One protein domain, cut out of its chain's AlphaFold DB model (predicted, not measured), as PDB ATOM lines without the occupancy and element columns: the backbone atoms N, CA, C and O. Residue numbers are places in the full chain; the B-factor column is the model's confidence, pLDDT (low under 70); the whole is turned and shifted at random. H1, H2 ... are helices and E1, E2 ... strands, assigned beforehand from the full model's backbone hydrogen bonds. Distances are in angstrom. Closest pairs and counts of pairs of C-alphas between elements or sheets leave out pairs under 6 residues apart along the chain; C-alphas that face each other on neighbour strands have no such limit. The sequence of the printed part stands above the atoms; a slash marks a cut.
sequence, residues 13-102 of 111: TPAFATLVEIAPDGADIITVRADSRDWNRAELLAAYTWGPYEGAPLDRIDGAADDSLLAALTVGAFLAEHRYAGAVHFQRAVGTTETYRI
ATOM      1  N   THR A  13      25.117  11.797 -29.498       62.00
ATOM      2  CA  THR A  13      24.460  10.521 -29.463       62.00
ATOM      3  C   THR A  13      23.068  10.792 -30.001       62.00
ATOM      4  O   THR A  13      22.549  11.905 -29.847       62.00
ATOM      5  N   PRO A  14      22.446   9.793 -30.633       68.12
ATOM      6  CA  PRO A  14      21.065   9.924 -31.077       68.12
ATOM      7  C   PRO A  14      20.156  10.435 -29.946       68.12
ATOM      8  O   PRO A  14      19.309  11.277 -30.194       68.12
ATOM      9  N   ALA A  15      20.422  10.044 -28.695       71.19
ATOM     10  CA  ALA A  15      19.672  10.501 -27.530       71.19
ATOM     11  C   ALA A  15      19.782  12.022 -27.271       71.19
ATOM     12  O   ALA A  15      18.770  12.666 -27.011       71.19
ATOM     13  N   PHE A  16      20.976  12.623 -27.387       75.50
ATOM     14  CA  PHE A  16      21.132  14.084 -27.283       75.50
ATOM     15  C   PHE A  16      20.523  14.820 -28.480       75.50
ATOM     16  O   PHE A  16      19.950  15.889 -28.300       75.50
ATOM     17  N   ALA A  17      20.615  14.254 -29.686       76.94
ATOM     18  CA  ALA A  17      19.985  14.841 -30.867       76.94
ATOM     19  C   ALA A  17      18.459  14.902 -30.705       76.94
ATOM     20  O   ALA A  17      17.871  15.957 -30.911       76.94
ATOM     21  N   THR A  18      17.840  13.820 -30.224       78.25
ATOM     22  CA  THR A  18      16.402  13.797 -29.934       78.25
ATOM     23  C   THR A  18      16.024  14.795 -28.839       78.25
ATOM     24  O   THR A  18      15.000  15.457 -28.964       78.25
ATOM     25  N   LEU A  19      16.847  14.960 -27.793       80.88
ATOM     26  CA  LEU A  19      16.613  15.999 -26.781       80.88
ATOM     27  C   LEU A  19      16.620  17.412 -27.370       80.88
ATOM     28  O   LEU A  19      15.804  18.227 -26.964       80.88
ATOM     29  N   VAL A  20      17.527  17.700 -28.306       80.62
ATOM     30  CA  VAL A  20      17.577  18.998 -28.997       80.62
ATOM     31  C   VAL A  20      16.335  19.212 -29.860       80.62
ATOM     32  O   VAL A  20      15.812  20.317 -29.882       80.62
ATOM     33  N   GLU A  21      15.831  18.170 -30.528       79.88
ATOM     34  CA  GLU A  21      14.627  18.267 -31.366       79.88
ATOM     35  C   GLU A  21      13.343  18.536 -30.570       79.88
ATOM     36  O   GLU A  21      12.431  19.177 -31.087       79.88
ATOM     37  N   ILE A  22      13.254  18.043 -29.331       77.50
ATOM     38  CA  ILE A  22      12.094  18.294 -28.457       77.50
ATOM     39  C   ILE A  22      12.263  19.534 -27.581       77.50
ATOM     40  O   ILE A  22      11.296  19.989 -26.971       77.50
ATOM     41  N   ALA A  23      13.490  20.037 -27.442       78.06
ATOM     42  CA  ALA A  23      13.740  21.226 -26.657       78.06
ATOM     43  C   ALA A  23      13.169  22.456 -27.385       78.06
ATOM     44  O   ALA A  23      13.085  22.473 -28.613       78.06
ATOM     45  N   PRO A  24      12.784  23.503 -26.639       76.50
ATOM     46  CA  PRO A  24      12.369  24.767 -27.233       76.50
ATOM     47  C   PRO A  24      13.434  25.301 -28.191       76.50
ATOM     48  O   PRO A  24      14.631  25.143 -27.941       76.50
ATOM     49  N   ASP A  25      12.999  25.952 -29.268       77.38
ATOM     50  CA  ASP A  25      13.903  26.478 -30.291       77.38
ATOM     51  C   ASP A  25      14.959  27.408 -29.666       77.38
ATOM     52  O   ASP A  25      14.636  28.301 -28.878       77.38
ATOM     53  N   GLY A  26      16.235  27.153 -29.965       77.12
ATOM     54  CA  GLY A  26      17.361  27.895 -29.392       77.12
ATOM     55  C   GLY A  26      17.739  27.522 -27.950       77.12
ATOM     56  O   GLY A  26      18.558  28.212 -27.346       77.12
ATOM     57  N   ALA A  27      17.183  26.452 -27.374       86.56
ATOM     58  CA  ALA A  27      17.587  25.980 -26.051       86.56
ATOM     59  C   ALA A  27      18.980  25.334 -26.072       86.56
ATOM     60  O   ALA A  27      19.199  24.279 -26.666       86.56
ATOM     61  N   ASP A  28      19.907  25.919 -25.321       89.12
ATOM     62  CA  ASP A  28      21.229  25.335 -25.081       89.12
ATOM     63  C   ASP A  28      21.263  24.482 -23.818       89.12
ATOM     64  O   ASP A  28      22.121  23.615 -23.648       89.12
ATOM     65  N   ILE A  29      20.346  24.755 -22.893       90.62
ATOM     66  CA  ILE A  29      20.296  24.146 -21.573       90.62
ATOM     67  C   ILE A  29      18.838  23.935 -21.202       90.62
ATOM     68  O   ILE A  29      18.031  24.857 -21.272       90.62
ATOM     69  N   ILE A  30      18.514  22.752 -20.699       90.19
ATOM     70  CA  ILE A  30      17.189  22.453 -20.161       90.19
ATOM     71  C   ILE A  30      17.281  22.063 -18.691       90.19
ATOM     72  O   ILE A  30      18.246  21.448 -18.238       90.19
ATOM     73  N   THR A  31      16.276  22.449 -17.917       90.69
ATOM     74  CA  THR A  31      16.088  22.006 -16.538       90.69
ATOM     75  C   THR A  31      14.873  21.118 -16.488       90.69
ATOM     76  O   THR A  31      13.777  21.533 -16.848       90.69
ATOM     77  N   VAL A  32      15.076  19.902 -16.012       90.44
ATOM     78  CA  VAL A  32      14.067  18.856 -16.010       90.44
ATOM     79  C   VAL A  32      13.891  18.323 -14.605       90.44
ATOM     80  O   VAL A  32      14.834  18.243 -13.815       90.44
ATOM     81  N   ARG A  33      12.663  17.957 -14.281       90.75
ATOM     82  CA  ARG A  33      12.314  17.243 -13.064       90.75
ATOM     83  C   ARG A  33      11.954  15.828 -13.455       90.75
ATOM     84  O   ARG A  33      11.168  15.667 -14.368       90.75
ATOM     85  N   ALA A  34      12.490  14.827 -12.782       90.75
ATOM     86  CA  ALA A  34      12.145  13.434 -13.026       90.75
ATOM     87  C   ALA A  34      11.879  12.718 -11.708       90.75
ATOM     88  O   ALA A  34      12.413  13.101 -10.667       90.75
ATOM     89  N   ASP A  35      11.052  11.679 -11.745       89.88
ATOM     90  CA  ASP A  35      10.918  10.769 -10.616       89.88
ATOM     91  C   ASP A  35      11.857   9.573 -10.802       89.88
ATOM     92  O   ASP A  35      11.749   8.813 -11.761       89.88
ATOM     93  N   SER A  36      12.776   9.395  -9.858       85.38
ATOM     94  CA  SER A  36      13.764   8.307  -9.859       85.38
ATOM     95  C   SER A  36      13.161   6.901  -9.802       85.38
ATOM     96  O   SER A  36      13.852   5.922 -10.100       85.38
ATOM     97  N   ARG A  37      11.890   6.774  -9.391       87.25
ATOM     98  CA  ARG A  37      11.135   5.513  -9.383       87.25
ATOM     99  C   ARG A  37      10.251   5.349 -10.616       87.25
ATOM    100  O   ARG A  37       9.882   4.217 -10.915       87.25
ATOM    101  N   ASP A  38       9.919   6.435 -11.309       87.56
ATOM    102  CA  ASP A  38       9.100   6.430 -12.521       87.56
ATOM    103  C   ASP A  38       9.577   7.507 -13.504       87.56
ATOM    104  O   ASP A  38       9.043   8.616 -13.570       87.56
ATOM    105  N   TRP A  39      10.595   7.162 -14.296       84.25
ATOM    106  CA  TRP A  39      11.223   8.074 -15.257       84.25
ATOM    107  C   TRP A  39      10.250   8.614 -16.311       84.25
ATOM    108  O   TRP A  39      10.496   9.677 -16.867       84.25
ATOM    109  N   ASN A  40       9.112   7.948 -16.537       83.12
ATOM    110  CA  ASN A  40       8.059   8.433 -17.434       83.12
ATOM    111  C   ASN A  40       7.381   9.716 -16.928       83.12
ATOM    112  O   ASN A  40       6.677  10.377 -17.686       83.12
ATOM    113  N   ARG A  41       7.590  10.078 -15.656       83.38
ATOM    114  CA  ARG A  41       7.138  11.333 -15.042       83.38
ATOM    115  C   ARG A  41       8.228  12.401 -15.068       83.38
ATOM    116  O   ARG A  41       8.407  13.130 -14.089       83.38
ATOM    117  N   ALA A  42       8.993  12.456 -16.153       86.44
ATOM    118  CA  ALA A  42       9.890  13.573 -16.380       86.44
ATOM    119  C   ALA A  42       9.114  14.779 -16.927       86.44
ATOM    120  O   ALA A  42       8.194  14.629 -17.716       86.44
ATOM    121  N   GLU A  43       9.483  15.977 -16.504       86.06
ATOM    122  CA  GLU A  43       8.833  17.232 -16.869       86.06
ATOM    123  C   GLU A  43       9.906  18.274 -17.162       86.06
ATOM    124  O   GLU A  43      10.873  18.420 -16.402       86.06
ATOM    125  N   LEU A  44       9.733  19.014 -18.254       86.69
ATOM    126  CA  LEU A  44      10.587  20.144 -18.586       86.69
ATOM    127  C   LEU A  44      10.139  21.368 -17.775       86.69
ATOM    128  O   LEU A  44       9.060  21.909 -17.980       86.69
ATOM    129  N   LEU A  45      10.980  21.820 -16.843       86.81
ATOM    130  CA  LEU A  45      10.675  22.966 -15.979       86.81
ATOM    131  C   LEU A  45      11.017  24.304 -16.639       86.81
ATOM    132  O   LEU A  45      10.349  25.317 -16.411       86.81
ATOM    133  N   ALA A  46      12.129  24.337 -17.371       88.38
ATOM    134  CA  ALA A  46      12.637  25.540 -18.012       88.38
ATOM    135  C   ALA A  46      13.675  25.192 -19.080       88.38
ATOM    136  O   ALA A  46      14.393  24.201 -18.954       88.38
ATOM    137  N   ALA A  47      13.817  26.075 -20.061       90.25
ATOM    138  CA  ALA A  47      14.932  26.081 -20.991       90.25
ATOM    139  C   ALA A  47      15.653  27.428 -20.943       90.25
ATOM    140  O   ALA A  47      15.069  28.452 -20.572       90.25
ATOM    141  N   TYR A  48      16.930  27.402 -21.294       90.00
ATOM    142  CA  TYR A  48      17.814  28.552 -21.284       90.00
ATOM    143  C   TYR A  48      18.737  28.518 -22.496       90.00
ATOM    144  O   TYR A  48      19.100  27.443 -22.977       90.00
ATOM    145  N   THR A  49      19.171  29.698 -22.918       91.31
ATOM    146  CA  THR A  49      20.263  29.886 -23.873       91.31
ATOM    147  C   THR A  49      21.471  30.510 -23.177       91.31
ATOM    148  O   THR A  49      21.352  31.141 -22.116       91.31
ATOM    149  N   TRP A  50      22.658  30.272 -23.727       89.19
ATOM    150  CA  TRP A  50      23.879  30.893 -23.231       89.19
ATOM    151  C   TRP A  50      23.884  32.395 -23.516       89.19
ATOM    152  O   TRP A  50      23.592  32.841 -24.623       89.19
ATOM    153  N   GLY A  51      24.285  33.183 -22.519       87.75
ATOM    154  CA  GLY A  51      24.493  34.612 -22.707       87.75
ATOM    155  C   GLY A  51      25.655  34.908 -23.672       87.75
ATOM    156  O   GLY A  51      26.500  34.047 -23.937       87.75
ATOM    157  N   PRO A  52      25.749  36.148 -24.185       85.88
ATOM    158  CA  PRO A  52      26.643  36.507 -25.287       85.88
ATOM    159  C   PRO A  52      28.147  36.362 -24.991       85.88
ATOM    160  O   PRO A  52      28.932  36.327 -25.936       85.88
ATOM    161  N   TYR A  53      28.559  36.271 -23.724       85.88
ATOM    162  CA  TYR A  53      29.961  36.182 -23.297       85.88
ATOM    163  C   TYR A  53      30.124  35.343 -22.019       85.88
ATOM    164  O   TYR A  53      29.151  35.052 -21.320       85.88
ATOM    165  N   GLU A  54      31.366  34.970 -21.694       85.19
ATOM    166  CA  GLU A  54      31.694  34.220 -20.476       85.19
ATOM    167  C   GLU A  54      31.254  34.974 -19.212       85.19
ATOM    168  O   GLU A  54      31.571  36.146 -19.016       85.19
ATOM    169  N   GLY A  55      30.507  34.296 -18.339       84.69
ATOM    170  CA  GLY A  55      29.975  34.882 -17.106       84.69
ATOM    171  C   GLY A  55      28.700  35.712 -17.287       84.69
ATOM    172  O   GLY A  55      28.136  36.159 -16.286       84.69
ATOM    173  N   ALA A  56      28.208  35.889 -18.520       87.62
ATOM    174  CA  ALA A  56      26.878  36.439 -18.748       87.62
ATOM    175  C   ALA A  56      25.802  35.545 -18.093       87.62
ATOM    176  O   ALA A  56      25.958  34.317 -18.049       87.62
ATOM    177  N   PRO A  57      24.704  36.132 -17.581       87.69
ATOM    178  CA  PRO A  57      23.575  35.349 -17.101       87.69
ATOM    179  C   PRO A  57      22.979  34.512 -18.239       87.69
ATOM    180  O   PRO A  57      23.115  34.841 -19.415       87.69
ATOM    181  N   LEU A  58      22.316  33.420 -17.868       88.69
ATOM    182  CA  LEU A  58      21.551  32.615 -18.814       88.69
ATOM    183  C   LEU A  58      20.241  33.320 -19.133       88.69
ATOM    184  O   LEU A  58      19.511  33.700 -18.212       88.69
ATOM    185  N   ASP A  59      19.915  33.406 -20.414       89.00
ATOM    186  CA  ASP A  59      18.628  33.916 -20.856       89.00
ATOM    187  C   ASP A  59      17.606  32.783 -20.814       89.00
ATOM    188  O   ASP A  59      17.779  31.727 -21.428       89.00
ATOM    189  N   ARG A  60      16.548  32.972 -20.024       89.06
ATOM    190  CA  ARG A  60      15.457  32.001 -19.925       89.06
ATOM    191  C   ARG A  60      14.579  32.107 -21.166       89.06
ATOM    192  O   ARG A  60      14.144  33.195 -21.523       89.06
ATOM    193  N   ILE A  61      14.262  30.963 -21.759       85.94
ATOM    194  CA  ILE A  61      13.292  30.873 -22.847       85.94
ATOM    195  C   ILE A  61      11.901  30.750 -22.219       85.94
ATOM    196  O   ILE A  61      11.600  29.783 -21.510       85.94
ATOM    197  N   ASP A  62      11.064  31.765 -22.427       76.94
ATOM    198  CA  ASP A  62       9.673  31.761 -21.977       76.94
ATOM    199  C   ASP A  62       8.828  30.760 -22.777       76.94
ATOM    200  O   ASP A  62       9.069  30.515 -23.956       76.94
ATOM    201  N   GLY A  63       7.839  30.148 -22.119       68.06
ATOM    202  CA  GLY A  63       6.997  29.109 -22.735       68.06
ATOM    203  C   GLY A  63       7.677  27.745 -22.900       68.06
ATOM    204  O   GLY A  63       7.080  26.832 -23.454       68.06
ATOM    205  N   ALA A  64       8.893  27.581 -22.376       65.75
ATOM    206  CA  ALA A  64       9.662  26.342 -22.436       65.75
ATOM    207  C   ALA A  64       9.135  25.196 -21.558       65.75
ATOM    208  O   ALA A  64       9.674  24.096 -21.623       65.75
ATOM    209  N   ALA A  65       8.165  25.448 -20.677       64.38
ATOM    210  CA  ALA A  65       7.573  24.396 -19.862       64.38
ATOM    211  C   ALA A  65       6.634  23.573 -20.747       64.38
ATOM    212  O   ALA A  65       5.502  23.981 -21.007       64.38
ATOM    213  N   ASP A  66       7.144  22.453 -21.247       65.81
ATOM    214  CA  ASP A  66       6.395  21.549 -22.106       65.81
ATOM    215  C   ASP A  66       5.861  20.371 -21.279       65.81
ATOM    216  O   ASP A  66       6.624  19.615 -20.671       65.81
ATOM    217  N   ASP A  67       4.531  20.251 -21.237       61.62
ATOM    218  CA  ASP A  67       3.802  19.162 -20.568       61.62
ATOM    219  C   ASP A  67       3.491  18.011 -21.548       61.62
ATOM    220  O   ASP A  67       2.675  17.133 -21.266       61.62
ATOM    221  N   SER A  68       4.098  17.996 -22.745       67.88
ATOM    222  CA  SER A  68       3.837  16.931 -23.706       67.88
ATOM    223  C   SER A  68       4.340  15.607 -23.152       67.88
ATOM    224  O   SER A  68       5.527  15.423 -22.869       67.88
ATOM    225  N   LEU A  69       3.437  14.630 -23.083       66.69
ATOM    226  CA  LEU A  69       3.758  13.260 -22.689       66.69
ATOM    227  C   LEU A  69       4.928  12.684 -23.507       66.69
ATOM    228  O   LEU A  69       5.721  11.906 -22.989       66.69
ATOM    229  N   LEU A  70       5.069  13.074 -24.778       73.50
ATOM    230  CA  LEU A  70       6.178  12.626 -25.622       73.50
ATOM    231  C   LEU A  70       7.528  13.199 -25.163       73.50
ATOM    232  O   LEU A  70       8.523  12.470 -25.129       73.50
ATOM    233  N   ALA A  71       7.561  14.478 -24.782       74.12
ATOM    234  CA  ALA A  71       8.755  15.115 -24.238       74.12
ATOM    235  C   ALA A  71       9.122  14.489 -22.885       74.12
ATOM    236  O   ALA A  71      10.275  14.116 -22.673       74.12
ATOM    237  N   ALA A  72       8.123  14.258 -22.026       75.81
ATOM    238  CA  ALA A  72       8.278  13.566 -20.750       75.81
ATOM    239  C   ALA A  72       8.909  12.171 -20.905       75.81
ATOM    240  O   ALA A  72       9.917  11.864 -20.268       75.81
ATOM    241  N   LEU A  73       8.373  11.335 -21.799       78.56
ATOM    242  CA  LEU A  73       8.907   9.992 -22.057       78.56
ATOM    243  C   LEU A  73      10.339  10.034 -22.602       78.56
ATOM    244  O   LEU A  73      11.182   9.235 -22.194       78.56
ATOM    245  N   THR A  74      10.629  10.978 -23.496       84.19
ATOM    246  CA  THR A  74      11.952  11.117 -24.118       84.19
ATOM    247  C   THR A  74      13.007  11.566 -23.106       84.19
ATOM    248  O   THR A  74      14.068  10.950 -23.001       84.19
ATOM    249  N   VAL A  75      12.711  12.601 -22.311       84.62
ATOM    250  CA  VAL A  75      13.598  13.084 -21.239       84.62
ATOM    251  C   VAL A  75      13.784  12.010 -20.168       84.62
ATOM    252  O   VAL A  75      14.896  11.800 -19.684       84.62
ATOM    253  N   GLY A  76      12.707  11.305 -19.821       85.31
ATOM    254  CA  GLY A  76      12.718  10.194 -18.880       85.31
ATOM    255  C   GLY A  76      13.646   9.062 -19.305       85.31
ATOM    256  O   GLY A  76      14.542   8.680 -18.552       85.31
ATOM    257  N   ALA A  77      13.465   8.564 -20.530       86.44
ATOM    258  CA  ALA A  77      14.310   7.526 -21.113       86.44
ATOM    259  C   ALA A  77      15.781   7.965 -21.157       86.44
ATOM    260  O   ALA A  77      16.665   7.227 -20.723       86.44
ATOM    261  N   PHE A  78      16.032   9.207 -21.580       88.12
ATOM    262  CA  PHE A  78      17.373   9.774 -21.588       88.12
ATOM    263  C   PHE A  78      18.014   9.772 -20.193       88.12
ATOM    264  O   PHE A  78      19.148   9.322 -20.035       88.12
ATOM    265  N   LEU A  79      17.314  10.251 -19.160       88.25
ATOM    266  CA  LEU A  79      17.860  10.308 -17.801       88.25
ATOM    267  C   LEU A  79      18.089   8.918 -17.203       88.25
ATOM    268  O   LEU A  79      19.096   8.717 -16.519       88.25
ATOM    269  N   ALA A  80      17.215   7.952 -17.488       87.31
ATOM    270  CA  ALA A  80      17.367   6.582 -17.005       87.31
ATOM    271  C   ALA A  80      18.716   5.963 -17.429       87.31
ATOM    272  O   ALA A  80      19.358   5.276 -16.630       87.31
ATOM    273  N   GLU A  81      19.174   6.258 -18.649       86.56
ATOM    274  CA  GLU A  81      20.423   5.727 -19.210       86.56
ATOM    275  C   GLU A  81      21.630   6.661 -19.008       86.56
ATOM    276  O   GLU A  81      22.761   6.200 -18.833       86.56
ATOM    277  N   HIS A  82      21.408   7.978 -19.001       86.69
ATOM    278  CA  HIS A  82      22.465   8.987 -19.106       86.69
ATOM    279  C   HIS A  82      22.551   9.966 -17.928       86.69
ATOM    280  O   HIS A  82      23.283  10.949 -18.018       86.69
ATOM    281  N   ARG A  83      21.901   9.702 -16.785       82.94
ATOM    282  CA  ARG A  83      21.982  10.570 -15.584       82.94
ATOM    283  C   ARG A  83      23.396  10.887 -15.075       82.94
ATOM    284  O   ARG A  83      23.562  11.848 -14.334       82.94
ATOM    285  N   TYR A  84      24.398  10.085 -15.439       84.38
ATOM    286  CA  TYR A  84      25.807  10.291 -15.070       84.38
ATOM    287  C   TYR A  84      26.667  10.829 -16.225       84.38
ATOM    288  O   TYR A  84      27.893  10.856 -16.120       84.38
ATOM    289  N   ALA A  85      26.056  11.213 -17.350       84.94
ATOM    290  CA  ALA A  85      26.772  11.840 -18.452       84.94
ATOM    291  C   ALA A  85      27.296  13.221 -18.031       84.94
ATOM    292  O   ALA A  85      26.639  13.934 -17.282       84.94
ATOM    293  N   GLY A  86      28.457  13.630 -18.556       82.56
ATOM    294  CA  GLY A  86      29.107  14.891 -18.166       82.56
ATOM    295  C   GLY A  86      28.281  16.155 -18.441       82.56
ATOM    296  O   GLY A  86      28.490  17.166 -17.783       82.56
ATOM    297  N   ALA A  87      27.327  16.079 -19.369       85.38
ATOM    298  CA  ALA A  87      26.389  17.154 -19.683       85.38
ATOM    299  C   ALA A  87      25.122  17.154 -18.802       85.38
ATOM    300  O   ALA A  87      24.293  18.052 -18.929       85.38
ATOM    301  N   VAL A  88      24.944  16.161 -17.923       89.38
ATOM    302  CA  VAL A  88      23.812  16.065 -16.996       89.38
ATOM    303  C   VAL A  88      24.289  16.404 -15.591       89.38
ATOM    304  O   VAL A  88      25.103  15.706 -14.991       89.38
ATOM    305  N   HIS A  89      23.740  17.477 -15.039       91.00
ATOM    306  CA  HIS A  89      24.083  17.976 -13.719       91.00
ATOM    307  C   HIS A  89      22.892  17.835 -12.784       91.00
ATOM    308  O   HIS A  89      21.873  18.512 -12.934       91.00
ATOM    309  N   PHE A  90      23.029  16.989 -11.772       91.19
ATOM    310  CA  PHE A  90      22.071  16.927 -10.676       91.19
ATOM    311  C   PHE A  90      22.028  18.270  -9.929       91.19
ATOM    312  O   PHE A  90      23.068  18.826  -9.580       91.19
ATOM    313  N   GLN A  91      20.827  18.800  -9.701       92.19
ATOM    314  CA  GLN A  91      20.613  20.058  -8.982       92.19
ATOM    315  C   GLN A  91      20.140  19.807  -7.551       92.19
ATOM    316  O   GLN A  91      20.713  20.338  -6.602       92.19
ATOM    317  N   ARG A  92      19.070  19.021  -7.387       90.88
ATOM    318  CA  ARG A  92      18.474  18.719  -6.078       90.88
ATOM    319  C   ARG A  92      17.551  17.506  -6.142       90.88
ATOM    320  O   ARG A  92      17.055  17.171  -7.213       90.88
ATOM    321  N   ALA A  93      17.236  16.939  -4.979       90.00
ATOM    322  CA  ALA A  93      16.202  15.922  -4.813       90.00
ATOM    323  C   ALA A  93      15.265  16.274  -3.653       90.00
ATOM    324  O   ALA A  93      15.701  16.797  -2.625       90.00
ATOM    325  N   VAL A  94      13.980  15.966  -3.816       88.75
ATOM    326  CA  VAL A  94      12.952  16.034  -2.774       88.75
ATOM    327  C   VAL A  94      12.187  14.713  -2.800       88.75
ATOM    328  O   VAL A  94      11.339  14.485  -3.661       88.75
ATOM    329  N   GLY A  95      12.514  13.811  -1.872       90.06
ATOM    330  CA  GLY A  95      11.986  12.447  -1.891       90.06
ATOM    331  C   GLY A  95      12.506  11.671  -3.102       90.06
ATOM    332  O   GLY A  95      13.710  11.487  -3.240       90.06
ATOM    333  N   THR A  96      11.600  11.209  -3.961       88.50
ATOM    334  CA  THR A  96      11.921  10.482  -5.204       88.50
ATOM    335  C   THR A  96      12.033  11.394  -6.416       88.50
ATOM    336  O   THR A  96      12.486  10.952  -7.469       88.50
ATOM    337  N   THR A  97      11.643  12.658  -6.260       90.06
ATOM    338  CA  THR A  97      11.650  13.659  -7.316       90.06
ATOM    339  C   THR A  97      13.000  14.361  -7.365       90.06
ATOM    340  O   THR A  97      13.398  15.052  -6.424       90.06
ATOM    341  N   GLU A  98      13.694  14.213  -8.481       92.69
ATOM    342  CA  GLU A  98      15.023  14.748  -8.744       92.69
ATOM    343  C   GLU A  98      14.939  15.854  -9.797       92.69
ATOM    344  O   GLU A  98      14.091  15.841 -10.685       92.69
ATOM    345  N   THR A  99      15.795  16.863  -9.686       92.75
ATOM    346  CA  THR A  99      15.918  17.940 -10.667       92.75
ATOM    347  C   THR A  99      17.299  17.878 -11.287       92.75
ATOM    348  O   THR A  99      18.305  17.876 -10.573       92.75
ATOM    349  N   TYR A 100      17.338  17.870 -12.611       92.31
ATOM    350  CA  TYR A 100      18.547  17.826 -13.410       92.31
ATOM    351  C   TYR A 100      18.614  19.035 -14.325       92.31
ATOM    352  O   TYR A 100      17.606  19.526 -14.825       92.31
ATOM    353  N   ARG A 101      19.832  19.492 -14.571       92.19
ATOM    354  CA  ARG A 101      20.158  20.462 -15.601       92.19
ATOM    355  C   ARG A 101      20.954  19.742 -16.677       92.19
ATOM    356  O   ARG A 101      21.995  19.170 -16.372       92.19
ATOM    357  N   ILE A 102      20.462  19.756 -17.905       90.50
ATOM    358  CA  ILE A 102      21.078  19.078 -19.044       90.50
ATOM    359  C   ILE A 102      21.596  20.148 -19.998       90.50
ATOM    360  O   ILE A 102      20.841  21.022 -20.422       90.50
TER     361      ILE A 102
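This is residues 13 to 102 of the 111 residues of an uncharacterized protein of Streptomyces sp. SID8111 (UniProt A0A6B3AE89). A five-stranded antiparallel sheet, strongly twisted and curled, has the helix H2 packed on it, chiefly at E2, while a shorter helix, H1, lies beside H2 and only grazes the sheet. The hairpin of E2 and E3 reaches toward one end of the longest axis, with the E1 to E2 turn toward the other. The printed part has 90 residues, with two named helices and five named strands in the order H1 E1 E2 E3 H2 E4 E5; the sheet runs E3 E2 E1 E5 E4, and the class is mixed, helices and strands. The whole is compact, with a radius of gyration of the C-alphas of 12.6 A, and only just elongated, spanning 38 by 25 by 24 A.

H1, residues 14 to 22, and H2, residues 69 to 82, touch, the closest C-alphas being those of Ile 22 and Ala 71, 6.2 A apart. They run opposite ways at a shallow tilt of 31 degrees. In both helices every O i to N i+4 pair is within hydrogen-bond range. E1, residues 29 to 35, and E2, residues 38 to 49, form a hairpin, with N 31 and O 46 at 2.8 A. E2 bends by 61 degrees at residue 41. E2 and E3, residues 59 to 61, form a second hairpin, with N 49 and O 59 at 2.9 A. E1, E2 and E3 make a meander, each strand the antiparallel neighbour of the one before. H2 is on the sheet; its closest C-alpha pair with E2 is Gly 76 and Trp 39, 4.5 A apart. E4, residues 88 to 94, and E5, residues 97 to 102, form a third hairpin, with N 91 and O 99 at 2.8 A. E5 is also the antiparallel neighbour of E1, at 159 degrees, with N 32 and O 100 at 2.8 A. E3 and E4 are the edge strands and are apart.

H1 begins at C-alpha 14 (21.065, 9.924, -31.077) and is 12.5 A long. E1 measures 19.7 A and E2 28.3 A from first to last C-alpha; E3 has three residues. H2 is 19.5 A long, from C-alpha 69 at (3.758, 13.260, -22.689). E4 measures 17.9 A, and E5, 16.0 A long, ends at C-alpha 102 (21.078, 19.078, -19.044).

The two C-alphas farthest apart are those of Arg 37 and Tyr 53, at 38.6 A. The printed part has no cut and no long link. The mean pLDDT of the printed part is 83.7, with residues 13 to 14 and 63 to 69 under 70.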